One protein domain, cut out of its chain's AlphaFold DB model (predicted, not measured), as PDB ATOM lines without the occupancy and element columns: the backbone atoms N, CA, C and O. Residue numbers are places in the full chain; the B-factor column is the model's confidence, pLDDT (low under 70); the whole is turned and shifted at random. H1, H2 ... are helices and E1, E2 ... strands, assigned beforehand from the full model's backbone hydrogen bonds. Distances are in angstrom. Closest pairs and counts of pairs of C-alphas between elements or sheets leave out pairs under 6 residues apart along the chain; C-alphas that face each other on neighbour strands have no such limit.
ATOM      1  N   ASP A  93     100.157  57.487 121.004       90.62
ATOM      2  CA  ASP A  93     100.986  58.689 120.842       90.62
ATOM      3  C   ASP A  93     101.891  58.908 122.062       90.62
ATOM      4  O   ASP A  93     103.013  59.397 121.926       90.62
ATOM      5  N   LEU A  94     101.438  58.481 123.245       92.38
ATOM      6  CA  LEU A  94     102.194  58.575 124.496       92.38
ATOM      7  C   LEU A  94     103.276  57.497 124.608       92.38
ATOM      8  O   LEU A  94     104.323  57.743 125.204       92.38
ATOM      9  N   ILE A  95     103.028  56.314 124.038       93.81
ATOM     10  CA  ILE A  95     103.900  55.140 124.136       93.81
ATOM     11  C   ILE A  95     104.863  55.069 122.946       93.81
ATOM     12  O   ILE A  95     104.477  55.139 121.776       93.81
ATOM     13  N   ARG A  96     106.139  54.823 123.224       93.69
ATOM     14  CA  ARG A  96     107.194  54.573 122.238       93.69
ATOM     15  C   ARG A  96     107.981  53.327 122.629       93.69
ATOM     16  O   ARG A  96     108.153  53.031 123.805       93.69
ATOM     17  N   ILE A  97     108.454  52.597 121.624       92.06
ATOM     18  CA  ILE A  97     109.357  51.462 121.825       92.06
ATOM     19  C   ILE A  97     110.777  51.977 121.646       92.06
ATOM     20  O   ILE A  97     111.113  52.476 120.568       92.06
ATOM     21  N   ASP A  98     111.575  51.876 122.700       88.81
ATOM     22  CA  ASP A  98     112.950  52.355 122.737       88.81
ATOM     23  C   ASP A  98     113.943  51.194 122.575       88.81
ATOM     24  O   ASP A  98     113.713  50.085 123.066       88.81
ATOM     25  N   PHE A  99     115.024  51.454 121.833       82.06
ATOM     26  CA  PHE A  99     116.089  50.499 121.483       82.06
ATOM     27  C   PHE A  99     115.629  49.064 121.119       82.06
ATOM     28  O   PHE A  99     116.168  48.091 121.663       82.06
ATOM     29  N   PRO A 100     114.672  48.882 120.184       85.62
ATOM     30  CA  PRO A 100     114.243  47.545 119.793       85.62
ATOM     31  C   PRO A 100     115.378  46.807 119.078       85.62
ATOM     32  O   PRO A 100     115.880  47.268 118.049       85.62
ATOM     33  N   HIS A 101     115.763  45.640 119.587       81.38
ATOM     34  CA  HIS A 101     116.797  44.817 118.969       81.38
ATOM     35  C   HIS A 101     116.433  43.333 118.971       81.38
ATOM     36  O   HIS A 101     115.908  42.781 119.938       81.38
ATOM     37  N   PHE A 102     116.707  42.683 117.841       83.44
ATOM     38  CA  PHE A 102     116.470  41.255 117.673       83.44
ATOM     39  C   PHE A 102     117.544  40.468 118.416       83.44
ATOM     40  O   PHE A 102     118.738  40.694 118.223       83.44
ATOM     41  N   GLY A 103     117.098  39.541 119.255       78.19
ATOM     42  CA  GLY A 103     117.942  38.676 120.060       78.19
ATOM     43  C   GLY A 103     117.623  37.202 119.839       78.19
ATOM     44  O   GLY A 103     116.705  36.825 119.103       78.19
ATOM     45  N   ASN A 104     118.412  36.361 120.496       81.25
ATOM     46  CA  ASN A 104     118.177  34.930 120.574       81.25
ATOM     47  C   ASN A 104     118.435  34.482 122.013       81.25
ATOM     48  O   ASN A 104     119.586  34.344 122.424       81.25
ATOM     49  N   GLU A 105     117.357  34.273 122.759       79.56
ATOM     50  CA  GLU A 105     117.402  33.840 124.152       79.56
ATOM     51  C   GLU A 105     117.051  32.355 124.220       79.56
ATOM     52  O   GLU A 105     116.033  31.912 123.690       79.56
ATOM     53  N   PHE A 106     117.927  31.557 124.832       80.12
ATOM     54  CA  PHE A 106     117.758  30.102 124.959       80.12
ATOM     55  C   PHE A 106     117.478  29.368 123.631       80.12
ATOM     56  O   PHE A 106     116.746  28.376 123.590       80.12
ATOM     57  N   GLY A 107     118.062  29.841 122.526       74.00
ATOM     58  CA  GLY A 107     117.871  29.247 121.199       74.00
ATOM     59  C   GLY A 107     116.573  29.672 120.502       74.00
ATOM     60  O   GLY A 107     116.238  29.109 119.457       74.00
ATOM     61  N   ARG A 108     115.839  30.645 121.056       74.25
ATOM     62  CA  ARG A 108     114.577  31.154 120.518       74.25
ATOM     63  C   ARG A 108     114.705  32.623 120.103       74.25
ATOM     64  O   ARG A 108     115.184  33.438 120.891       74.25
ATOM     65  N   PRO A 109     114.256  32.992 118.890       78.50
ATOM     66  CA  PRO A 109     114.226  34.386 118.463       78.50
ATOM     67  C   PRO A 109     113.327  35.239 119.368       78.50
ATOM     68  O   PRO A 109     112.195  34.857 119.672       78.50
ATOM     69  N   CYS A 110     113.816  36.411 119.756       81.81
ATOM     70  CA  CYS A 110     113.081  37.371 120.572       81.81
ATOM     71  C   CYS A 110     113.344  38.804 120.096       81.81
ATOM     72  O   CYS A 110     114.281  39.073 119.339       81.81
ATOM     73  N   LEU A 111     112.520  39.732 120.563       84.12
ATOM     74  CA  LEU A 111     112.718  41.167 120.432       84.12
ATOM     75  C   LEU A 111     112.891  41.743 121.835       84.12
ATOM     76  O   LEU A 111     111.977  41.641 122.646       84.12
ATOM     77  N   ARG A 112     114.055  42.323 122.125       87.25
ATOM     78  CA  ARG A 112     114.334  43.021 123.385       87.25
ATOM     79  C   ARG A 112     114.090  44.512 123.189       87.25
ATOM     80  O   ARG A 112     114.434  45.057 122.135       87.25
ATOM     81  N   PHE A 113     113.450  45.153 124.156       89.56
ATOM     82  CA  PHE A 113     113.047  46.554 124.061       89.56
ATOM     83  C   PHE A 113     112.779  47.158 125.439       89.56
ATOM     84  O   PHE A 113     112.555  46.446 126.413       89.56
ATOM     85  N   SER A 114     112.760  48.487 125.512       91.75
ATOM     86  CA  SER A 114     112.197  49.223 126.651       91.75
ATOM     87  C   SER A 114     110.977  50.017 126.191       91.75
ATOM     88  O   SER A 114     110.870  50.388 125.019       91.75
ATOM     89  N   ILE A 115     110.038  50.273 127.096       94.25
ATOM     90  CA  ILE A 115     108.858  51.086 126.810       94.25
ATOM     91  C   ILE A 115     109.138  52.490 127.331       94.25
ATOM     92  O   ILE A 115     109.352  52.683 128.524       94.25
ATOM     93  N   GLN A 116     109.147  53.472 126.440       95.62
ATOM     94  CA  GLN A 116     109.250  54.877 126.803       95.62
ATOM     95  C   GLN A 116     107.869  55.517 126.724       95.62
ATOM     96  O   GLN A 116     107.157  55.346 125.736       95.62
ATOM     97  N   VAL A 117     107.501  56.282 127.744       94.88
ATOM     98  CA  VAL A 117     106.257  57.048 127.779       94.88
ATOM     99  C   VAL A 117     106.524  58.524 127.985       94.88
ATOM    100  O   VAL A 117     107.435  58.903 128.719       94.88
ATOM    101  N   THR A 118     105.709  59.350 127.335       93.69
ATOM    102  CA  THR A 118     105.658  60.791 127.593       93.69
ATOM    103  C   THR A 118     104.622  61.048 128.677       93.69
ATOM    104  O   THR A 118     103.454  60.706 128.495       93.69
ATOM    105  N   LEU A 119     105.059  61.599 129.808       90.50
ATOM    106  CA  LEU A 119     104.196  61.951 130.932       90.50
ATOM    107  C   LEU A 119     103.493  63.292 130.689       90.50
ATOM    108  O   LEU A 119     103.847  64.050 129.787       90.50
ATOM    109  N   GLU A 120     102.512  63.594 131.536       86.00
ATOM    110  CA  GLU A 120     101.707  64.825 131.489       86.00
ATOM    111  C   GLU A 120     102.557  66.106 131.539       86.00
ATOM    112  O   GLU A 120     102.250  67.094 130.876       86.00
ATOM    113  N   ASP A 121     103.659  66.086 132.292       87.06
ATOM    114  CA  ASP A 121     104.602  67.203 132.412       87.06
ATOM    115  C   ASP A 121     105.596  67.296 131.236       87.06
ATOM    116  O   ASP A 121     106.495  68.140 131.234       87.06
ATOM    117  N   GLY A 122     105.442  66.431 130.229       85.62
ATOM    118  CA  GLY A 122     106.322  66.317 129.069       85.62
ATOM    119  C   GLY A 122     107.635  65.588 129.349       85.62
ATOM    120  O   GLY A 122     108.451  65.440 128.435       85.62
ATOM    121  N   SER A 123     107.867  65.126 130.580       91.88
ATOM    122  CA  SER A 123     109.026  64.295 130.892       91.88
ATOM    123  C   SER A 123     108.875  62.893 130.299       91.88
ATOM    124  O   SER A 123     107.781  62.431 129.968       91.88
ATOM    125  N   LEU A 124     110.007  62.213 130.126       93.62
ATOM    126  CA  LEU A 124     110.041  60.848 129.618       93.62
ATOM    127  C   LEU A 124     110.288  59.888 130.777       93.62
ATOM    128  O   LEU A 124     111.237  60.062 131.542       93.62
ATOM    129  N   SER A 125     109.461  58.854 130.867       93.62
ATOM    130  CA  SER A 125     109.695  57.704 131.735       93.62
ATOM    131  C   SER A 125     110.000  56.493 130.867       93.62
ATOM    132  O   SER A 125     109.305  56.248 129.882       93.62
ATOM    133  N   THR A 126     111.038  55.740 131.214       94.44
ATOM    134  CA  THR A 126     111.431  54.529 130.488       94.44
ATOM    135  C   THR A 126     111.328  53.342 131.433       94.44
ATOM    136  O   THR A 126     111.884  53.372 132.532       94.44
ATOM    137  N   SER A 127     110.609  52.304 131.012       92.69
ATOM    138  CA  SER A 127     110.528  51.041 131.739       92.69
ATOM    139  C   SER A 127     111.886  50.347 131.777       92.69
ATOM    140  O   SER A 127     112.780  50.631 130.976       92.69
ATOM    141  N   ARG A 128     112.022  49.344 132.643       90.31
ATOM    142  CA  ARG A 128     113.098  48.358 132.475       90.31
ATOM    143  C   ARG A 128     113.037  47.687 131.096       90.31
ATOM    144  O   ARG A 128     111.968  47.615 130.480       90.31
ATOM    145  N   GLU A 129     114.174  47.150 130.659       89.12
ATOM    146  CA  GLU A 129     114.221  46.306 129.469       89.12
ATOM    147  C   GLU A 129     113.366  45.052 129.681       89.12
ATOM    148  O   GLU A 129     113.384  44.425 130.743       89.12
ATOM    149  N   THR A 130     112.624  44.699 128.644       88.31
ATOM    150  CA  THR A 130     111.798  43.506 128.552       88.31
ATOM    151  C   THR A 130     112.055  42.811 127.214       88.31
ATOM    152  O   THR A 130     112.749  43.336 126.337       88.31
ATOM    153  N   LEU A 131     111.523  41.603 127.058       86.94
ATOM    154  CA  LEU A 131     111.603  40.847 125.821       86.94
ATOM    155  C   LEU A 131     110.242  40.285 125.443       86.94
ATOM    156  O   LEU A 131     109.446  39.915 126.300       86.94
ATOM    157  N   GLU A 132     110.020  40.186 124.139       83.56
ATOM    158  CA  GLU A 132     108.865  39.528 123.549       83.56
ATOM    159  C   GLU A 132     109.350  38.407 122.627       83.56
ATOM    160  O   GLU A 132     110.242  38.598 121.789       83.56
ATOM    161  N   TRP A 133     108.778  37.215 122.782       83.50
ATOM    162  CA  TRP A 133     109.133  36.069 121.952       83.50
ATOM    163  C   TRP A 133     108.586  36.224 120.535       83.50
ATOM    164  O   TRP A 133     107.461  36.679 120.316       83.50
ATOM    165  N   LEU A 134     109.379  35.796 119.554       75.94
ATOM    166  CA  LEU A 134     108.986  35.818 118.152       75.94
ATOM    167  C   LEU A 134     108.653  34.403 117.681       75.94
ATOM    168  O   LEU A 134     109.421  33.459 117.889       75.94
ATOM    169  N   HIS A 135     107.531  34.262 116.981       71.62
ATOM    170  CA  HIS A 135     107.226  33.069 116.198       71.62
ATOM    171  C   HIS A 135     107.378  33.348 114.703       71.62
ATOM    172  O   HIS A 135     107.490  34.499 114.285       71.62
ATOM    173  N   LYS A 136     107.387  32.281 113.893       58.94
ATOM    174  CA  LYS A 136     107.675  32.278 112.442       58.94
ATOM    175  C   LYS A 136     107.011  33.419 111.649       58.94
ATOM    176  O   LYS A 136     107.556  33.829 110.623       58.94
ATOM    177  N   ASP A 137     105.888  33.953 112.132       53.62
ATOM    178  CA  ASP A 137     105.110  35.002 111.481       53.62
ATOM    179  C   ASP A 137     104.882  36.295 112.287       53.62
ATOM    180  O   ASP A 137     104.191  37.171 111.762       53.62
ATOM    181  N   GLY A 138     105.482  36.503 113.467       61.78
ATOM    182  CA  GLY A 138     105.269  37.733 114.249       61.78
ATOM    183  C   GLY A 138     105.586  37.628 115.741       61.78
ATOM    184  O   GLY A 138     106.250  36.689 116.179       61.78
ATOM    185  N   VAL A 139     105.104  38.613 116.500       63.38
ATOM    186  CA  VAL A 139     105.019  38.540 117.965       63.38
ATOM    187  C   VAL A 139     104.099  37.375 118.348       63.38
ATOM    188  O   VAL A 139     103.104  37.128 117.667       63.38
ATOM    189  N   VAL A 140     104.437  36.620 119.395       65.69
ATOM    190  CA  VAL A 140     103.589  35.515 119.868       65.69
ATOM    191  C   VAL A 140     102.307  36.078 120.489       65.69
ATOM    192  O   VAL A 140     102.295  36.556 121.618       65.69
ATOM    193  N   THR A 141     101.196  35.981 119.766       56.47
ATOM    194  CA  THR A 141      99.859  36.239 120.303       56.47
ATOM    195  C   THR A 141      99.364  34.987 121.030       56.47
ATOM    196  O   THR A 141      98.837  34.069 120.414       56.47
ATOM    197  N   GLU A 142      99.562  34.973 122.347       52.91
ATOM    198  CA  GLU A 142      98.914  34.096 123.336       52.91
ATOM    199  C   GLU A 142      99.459  32.669 123.581       52.91
ATOM    200  O   GLU A 142      99.872  31.906 122.708       52.91
ATOM    201  N   GLY A 143      99.413  32.310 124.869       48.06
ATOM    202  CA  GLY A 143      99.241  30.944 125.373       48.06
ATOM    203  C   GLY A 143     100.457  30.025 125.431       48.06
ATOM    204  O   GLY A 143     100.437  29.089 126.225       48.06
ATOM    205  N   SER A 144     101.510  30.246 124.638       42.66
ATOM    206  CA  SER A 144     102.544  29.207 124.493       42.66
ATOM    207  C   SER A 144     103.818  29.404 125.311       42.66
ATOM    208  O   SER A 144     104.367  28.393 125.735       42.66
ATOM    209  N   TYR A 145     104.276  30.627 125.608       48.47
ATOM    210  CA  TYR A 145     105.495  30.844 126.411       48.47
ATOM    211  C   TYR A 145     105.464  32.190 127.142       48.47
ATOM    212  O   TYR A 145     106.057  33.173 126.711       48.47
ATOM    213  N   ALA A 146     104.741  32.215 128.258       44.84
ATOM    214  CA  ALA A 146     104.644  33.351 129.160       44.84
ATOM    215  C   ALA A 146     105.821  33.382 130.152       44.84
ATOM    216  O   ALA A 146     105.609  33.288 131.355       44.84
ATOM    217  N   ASP A 147     107.045  33.592 129.665       47.84
ATOM    218  CA  ASP A 147     107.994  34.388 130.458       47.84
ATOM    219  C   ASP A 147     107.618  35.857 130.217       47.84
ATOM    220  O   ASP A 147     108.328  36.624 129.573       47.84
ATOM    221  N   LEU A 148     106.390  36.199 130.626       54.78
ATOM    222  CA  LEU A 148     105.902  37.565 130.655       54.78
ATOM    223  C   LEU A 148     106.791  38.272 131.672       54.78
ATOM    224  O   LEU A 148     106.851  37.847 132.824       54.78
ATOM    225  N   HIS A 149     107.471  39.331 131.262       62.03
ATOM    226  CA  HIS A 149     107.983  40.327 132.191       62.03
ATOM    227  C   HIS A 149     106.884  41.385 132.370       62.03
ATOM    228  O   HIS A 149     106.936  42.432 131.709       62.03
ATOM    229  N   PRO A 150     105.837  41.136 133.195       72.75
ATOM    230  CA  PRO A 150     104.764  42.102 133.390       72.75
ATOM    231  C   PRO A 150     105.298  43.395 134.001       72.75
ATOM    232  O   PRO A 150     104.616  44.406 133.949       72.75
ATOM    233  N   GLU A 151     106.499  43.400 134.583       84.50
ATOM    234  CA  GLU A 151     107.036  44.545 135.302       84.50
ATOM    235  C   GLU A 151     107.175  45.773 134.404       84.50
ATOM    236  O   GLU A 151     106.797  46.856 134.834       84.50
ATOM    237  N   ALA A 152     107.637  45.618 133.157       86.44
ATOM    238  CA  ALA A 152     107.746  46.742 132.227       86.44
ATOM    239  C   ALA A 152     106.362  47.310 131.861       86.44
ATOM    240  O   ALA A 152     106.168  48.526 131.854       86.44
ATOM    241  N   PHE A 153     105.371  46.441 131.633       88.88
ATOM    242  CA  PHE A 153     103.988  46.846 131.357       88.88
ATOM    243  C   PHE A 153     103.319  47.482 132.580       88.88
ATOM    244  O   PHE A 153     102.626  48.484 132.444       88.88
ATOM    245  N   VAL A 154     103.570  46.960 133.783       89.75
ATOM    246  CA  VAL A 154     103.066  47.500 135.053       89.75
ATOM    247  C   VAL A 154     103.703  48.853 135.368       89.75
ATOM    248  O   VAL A 154     102.993  49.767 135.777       89.75
ATOM    249  N   GLU A 155     105.014  49.009 135.177       90.25
ATOM    250  CA  GLU A 155     105.714  50.296 135.308       90.25
ATOM    251  C   GLU A 155     105.114  51.333 134.358       90.25
ATOM    252  O   GLU A 155     104.790  52.441 134.780       90.25
ATOM    253  N   THR A 156     104.887  50.938 133.106       90.81
ATOM    254  CA  THR A 156     104.284  51.785 132.072       90.81
ATOM    255  C   THR A 156     102.843  52.169 132.420       90.81
ATOM    256  O   THR A 156     102.487  53.344 132.383       90.81
ATOM    257  N   ALA A 157     102.015  51.198 132.811       90.88
ATOM    258  CA  ALA A 157     100.620  51.418 133.186       90.88
ATOM    259  C   ALA A 157     100.489  52.329 134.411       90.88
ATOM    260  O   ALA A 157      99.636  53.209 134.430       90.88
ATOM    261  N   ARG A 158     101.373  52.172 135.404       90.38
ATOM    262  CA  ARG A 158     101.442  53.064 136.571       90.38
ATOM    263  C   ARG A 158     101.916  54.463 136.210       90.38
ATOM    264  O   ARG A 158     101.422  55.424 136.780       90.38
ATOM    265  N   ALA A 159     102.881  54.585 135.304       89.25
ATOM    266  CA  ALA A 159     103.381  55.884 134.872       89.25
ATOM    267  C   ALA A 159     102.301  56.696 134.139       89.25
ATOM    268  O   ALA A 159     102.253  57.912 134.285       89.25
ATOM    269  N   LEU A 160     101.429  56.014 133.392       89.81
ATOM    270  CA  LEU A 160     100.324  56.619 132.653       89.81
ATOM    271  C   LEU A 160      98.994  56.643 133.417       89.81
ATOM    272  O   LEU A 160      98.024  57.122 132.860       89.81
ATOM    273  N   ASP A 161      98.888  56.080 134.625       87.31
ATOM    274  CA  ASP A 161      97.593  55.811 135.282       87.31
ATOM    275  C   ASP A 161      96.545  55.174 134.337       87.31
ATOM    276  O   ASP A 161      95.355  55.500 134.356       87.31
ATOM    277  N   ALA A 162      96.998  54.259 133.479       84.81
ATOM    278  CA  ALA A 162      96.191  53.605 132.454       84.81
ATOM    279  C   ALA A 162      95.965  52.122 132.776       84.81
ATOM    280  O   ALA A 162      96.710  51.504 133.543       84.81
ATOM    281  N   PHE A 163      94.946  51.516 132.162       83.75
ATOM    282  CA  PHE A 163      94.724  50.079 132.294       83.75
ATOM    283  C   PHE A 163      95.869  49.292 131.650       83.75
ATOM    284  O   PHE A 163      96.254  49.537 130.508       83.75
ATOM    285  N   MET A 164      96.381  48.299 132.380       87.00
ATOM    286  CA  MET A 164      97.488  47.449 131.928       87.00
ATOM    287  C   MET A 164      97.193  46.777 130.581       87.00
ATOM    288  O   MET A 164      98.050  46.772 129.707       87.00
ATOM    289  N   THR A 165      95.969  46.285 130.385       85.31
ATOM    290  CA  THR A 165      95.540  45.640 129.134       85.31
ATOM    291  C   THR A 165      95.580  46.586 127.929       85.31
ATOM    292  O   THR A 165      95.949  46.174 126.828       85.31
ATOM    293  N   ASP A 166      95.264  47.867 128.129       87.81
ATOM    294  CA  ASP A 166      95.299  48.862 127.052       87.81
ATOM    295  C   ASP A 166      96.743  49.201 126.672       87.81
ATOM    296  O   ASP A 166      97.083  49.296 125.491       87.81
ATOM    297  N   VAL A 167      97.616  49.314 127.678       89.94
ATOM    298  CA  VAL A 167      99.058  49.500 127.483       89.94
ATOM    299  C   VAL A 167      99.666  48.305 126.751       89.94
ATOM    300  O   VAL A 167     100.401  48.497 125.784       89.94
ATOM    301  N   GLU A 168      99.344  47.080 127.171       88.81
ATOM    302  CA  GLU A 168      99.800  45.855 126.507       88.81
ATOM    303  C   GLU A 168      99.395  45.826 125.034       88.81
ATOM    304  O   GLU A 168     100.241  45.579 124.174       88.81
ATOM    305  N   THR A 169      98.133  46.135 124.730       87.44
ATOM    306  CA  THR A 169      97.628  46.204 123.351       87.44
ATOM    307  C   THR A 169      98.401  47.235 122.525       87.44
ATOM    308  O   THR A 169      98.949  46.903 121.473       87.44
ATOM    309  N   ALA A 170      98.540  48.464 123.030       90.00
ATOM    310  CA  ALA A 170      99.230  49.542 122.320       90.00
ATOM    311  C   ALA A 170     100.725  49.252 122.084       90.00
ATOM    312  O   ALA A 170     101.279  49.594 121.034       90.00
ATOM    313  N   VAL A 171     101.394  48.620 123.052       90.25
ATOM    314  CA  VAL A 171     102.785  48.171 122.913       90.25
ATOM    315  C   VAL A 171     102.875  47.057 121.875       90.25
ATOM    316  O   VAL A 171     103.707  47.152 120.972       90.25
ATOM    317  N   ARG A 172     102.003  46.043 121.948       86.81
ATOM    318  CA  ARG A 172     101.986  44.927 120.994       86.81
ATOM    319  C   ARG A 172     101.814  45.410 119.564       86.81
ATOM    320  O   ARG A 172     102.618  45.019 118.728       86.81
ATOM    321  N   ASP A 173     100.881  46.318 119.294       86.25
ATOM    322  CA  ASP A 173     100.682  46.886 117.953       86.25
ATOM    323  C   ASP A 173     101.958  47.546 117.400       86.25
ATOM    324  O   ASP A 173     102.301  47.399 116.219       86.25
ATOM    325  N   LYS A 174     102.716  48.238 118.260       88.31
ATOM    326  CA  LYS A 174     103.999  48.855 117.888       88.31
ATOM    327  C   LYS A 174     105.089  47.820 117.637       88.31
ATOM    328  O   LYS A 174     105.808  47.940 116.642       88.31
ATOM    329  N   LEU A 175     105.213  46.809 118.499       87.00
ATOM    330  CA  LEU A 175     106.152  45.701 118.295       87.00
ATOM    331  C   LEU A 175     105.849  44.970 116.988       87.00
ATOM    332  O   LEU A 175     106.757  44.685 116.208       87.00
ATOM    333  N   ASP A 176     104.572  44.740 116.705       82.75
ATOM    334  CA  ASP A 176     104.120  44.100 115.483       82.75
ATOM    335  C   ASP A 176     104.521  44.926 114.253       82.75
ATOM    336  O   ASP A 176     105.046  44.391 113.274       82.75
ATOM    337  N   GLY A 177     104.377  46.253 114.325       79.06
ATOM    338  CA  GLY A 177     104.906  47.192 113.336       79.06
ATOM    339  C   GLY A 177     106.419  47.052 113.120       79.06
ATOM    340  O   GLY A 177     106.865  46.910 111.978       79.06
ATOM    341  N   ILE A 178     107.203  47.018 114.201       83.38
ATOM    342  CA  ILE A 178     108.665  46.852 114.155       83.38
ATOM    343  C   ILE A 178     109.039  45.526 113.487       83.38
ATOM    344  O   ILE A 178     109.814  45.516 112.532       83.38
ATOM    345  N   VAL A 179     108.438  44.415 113.922       79.31
ATOM    346  CA  VAL A 179     108.687  43.077 113.367       79.31
ATOM    347  C   VAL A 179     108.286  43.002 111.894       79.31
ATOM    348  O   VAL A 179     108.919  42.308 111.102       79.31
ATOM    349  N   ARG A 180     107.225  43.694 111.475       73.62
ATOM    350  CA  ARG A 180     106.821  43.747 110.059       73.62
ATOM    351  C   ARG A 180     107.832  44.503 109.200       73.62
ATOM    352  O   ARG A 180     108.064  44.088 108.065       73.62
ATOM    353  N   LEU A 181     108.416  45.579 109.723       68.94
ATOM    354  CA  LEU A 181     109.401  46.402 109.018       68.94
ATOM    355  C   LEU A 181     110.791  45.760 108.961       68.94
ATOM    356  O   LEU A 181     111.510  45.982 107.993       68.94
ATOM    357  N   SER A 182     111.152  44.943 109.947       65.88
ATOM    358  CA  SER A 182     112.457  44.275 110.023       65.88
ATOM    359  C   SER A 182     112.526  42.922 109.308       65.88
ATOM    360  O   SER A 182     113.598  42.320 109.232       65.88
ATOM    361  N   ARG A 183     111.401  42.413 108.787       63.81
ATOM    362  CA  ARG A 183     111.377  41.154 108.030       63.81
ATOM    363  C   ARG A 183     112.306  41.225 106.817       63.81
ATOM    364  O   ARG A 183     112.359  42.263 106.160       63.81
TER     365      ARG A 183
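What this domain is: This is residues 93 to 183 of the 275 residues of an uncharacterized protein of Sinorhizobium fredii CCBAU 25509 (UniProt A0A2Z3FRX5). A long, strongly twisted antiparallel sheet, built on the hairpin of E1 and E2 with the shorter E3 and E4 one after the other along E2, has two helices packed on it. H1 runs along E2, H2 crosses slantwise, and the two meet in a corner. The printed part has 91 residues, with four named strands, then two named helices; the class is mixed and the sheet branched. It is compact, radius of gyration of the C-alphas 12.9 A, but elongated, spanning 41 by 25 by 19 A.

How they stand to each other: E2, residues 108 to 118, has E1, residues 95 to 105, on one side and E3, residues 124 to 126, and E4, residues 130 to 135, on the other side. E1, E2 and E3 form a meander, each strand the antiparallel neighbour of the one before. Within hydrogen-bond range are N 98 and O 114, 2.8 A, N 117 and O 125, 2.8 A, and, between E2 and antiparallel E4, N 111 and O 132, 2.8 A. E1 bends by 64 degrees at residue 102. H1, residues 150 to 159, is on the sheet, along E2 at 9 degrees on the local plane; the closest C-alphas, Ile 115 and Thr 156, are 7.0 A apart. H2, residues 164 to 182, is on the opposite face, slantwise to E2 at 55 degrees on the local plane; its closest C-alphas to E1 are Lys 174 and Ile 97, 7.1 A. H2 touches H1 with residues 164 to 168 alone, at a steep tilt of 66 degrees, opposite ways; the closest C-alphas are Ala 157 and Met 164, 5.2 A. In H1 and H2 every O i to N i+4 pair is within hydrogen-bond range.

Where its parts are: E1 starts at C-alpha 95 (103.900, 55.140, 124.136) and measures 25.2 A, E2 31.7 A, E4 16.8 A, H1 13.9 A. H2, 26.7 A, ends at C-alpha 182 (112.457, 44.275, 110.023).

The domain as a whole: The C-alphas farthest apart, Gly 107 and Asp 121, are 41.7 A apart. The printed part has no cut. The link from E4 to H1, residues 136 to 149, is long; its pLDDT is under 70, as at residues 181 to 183.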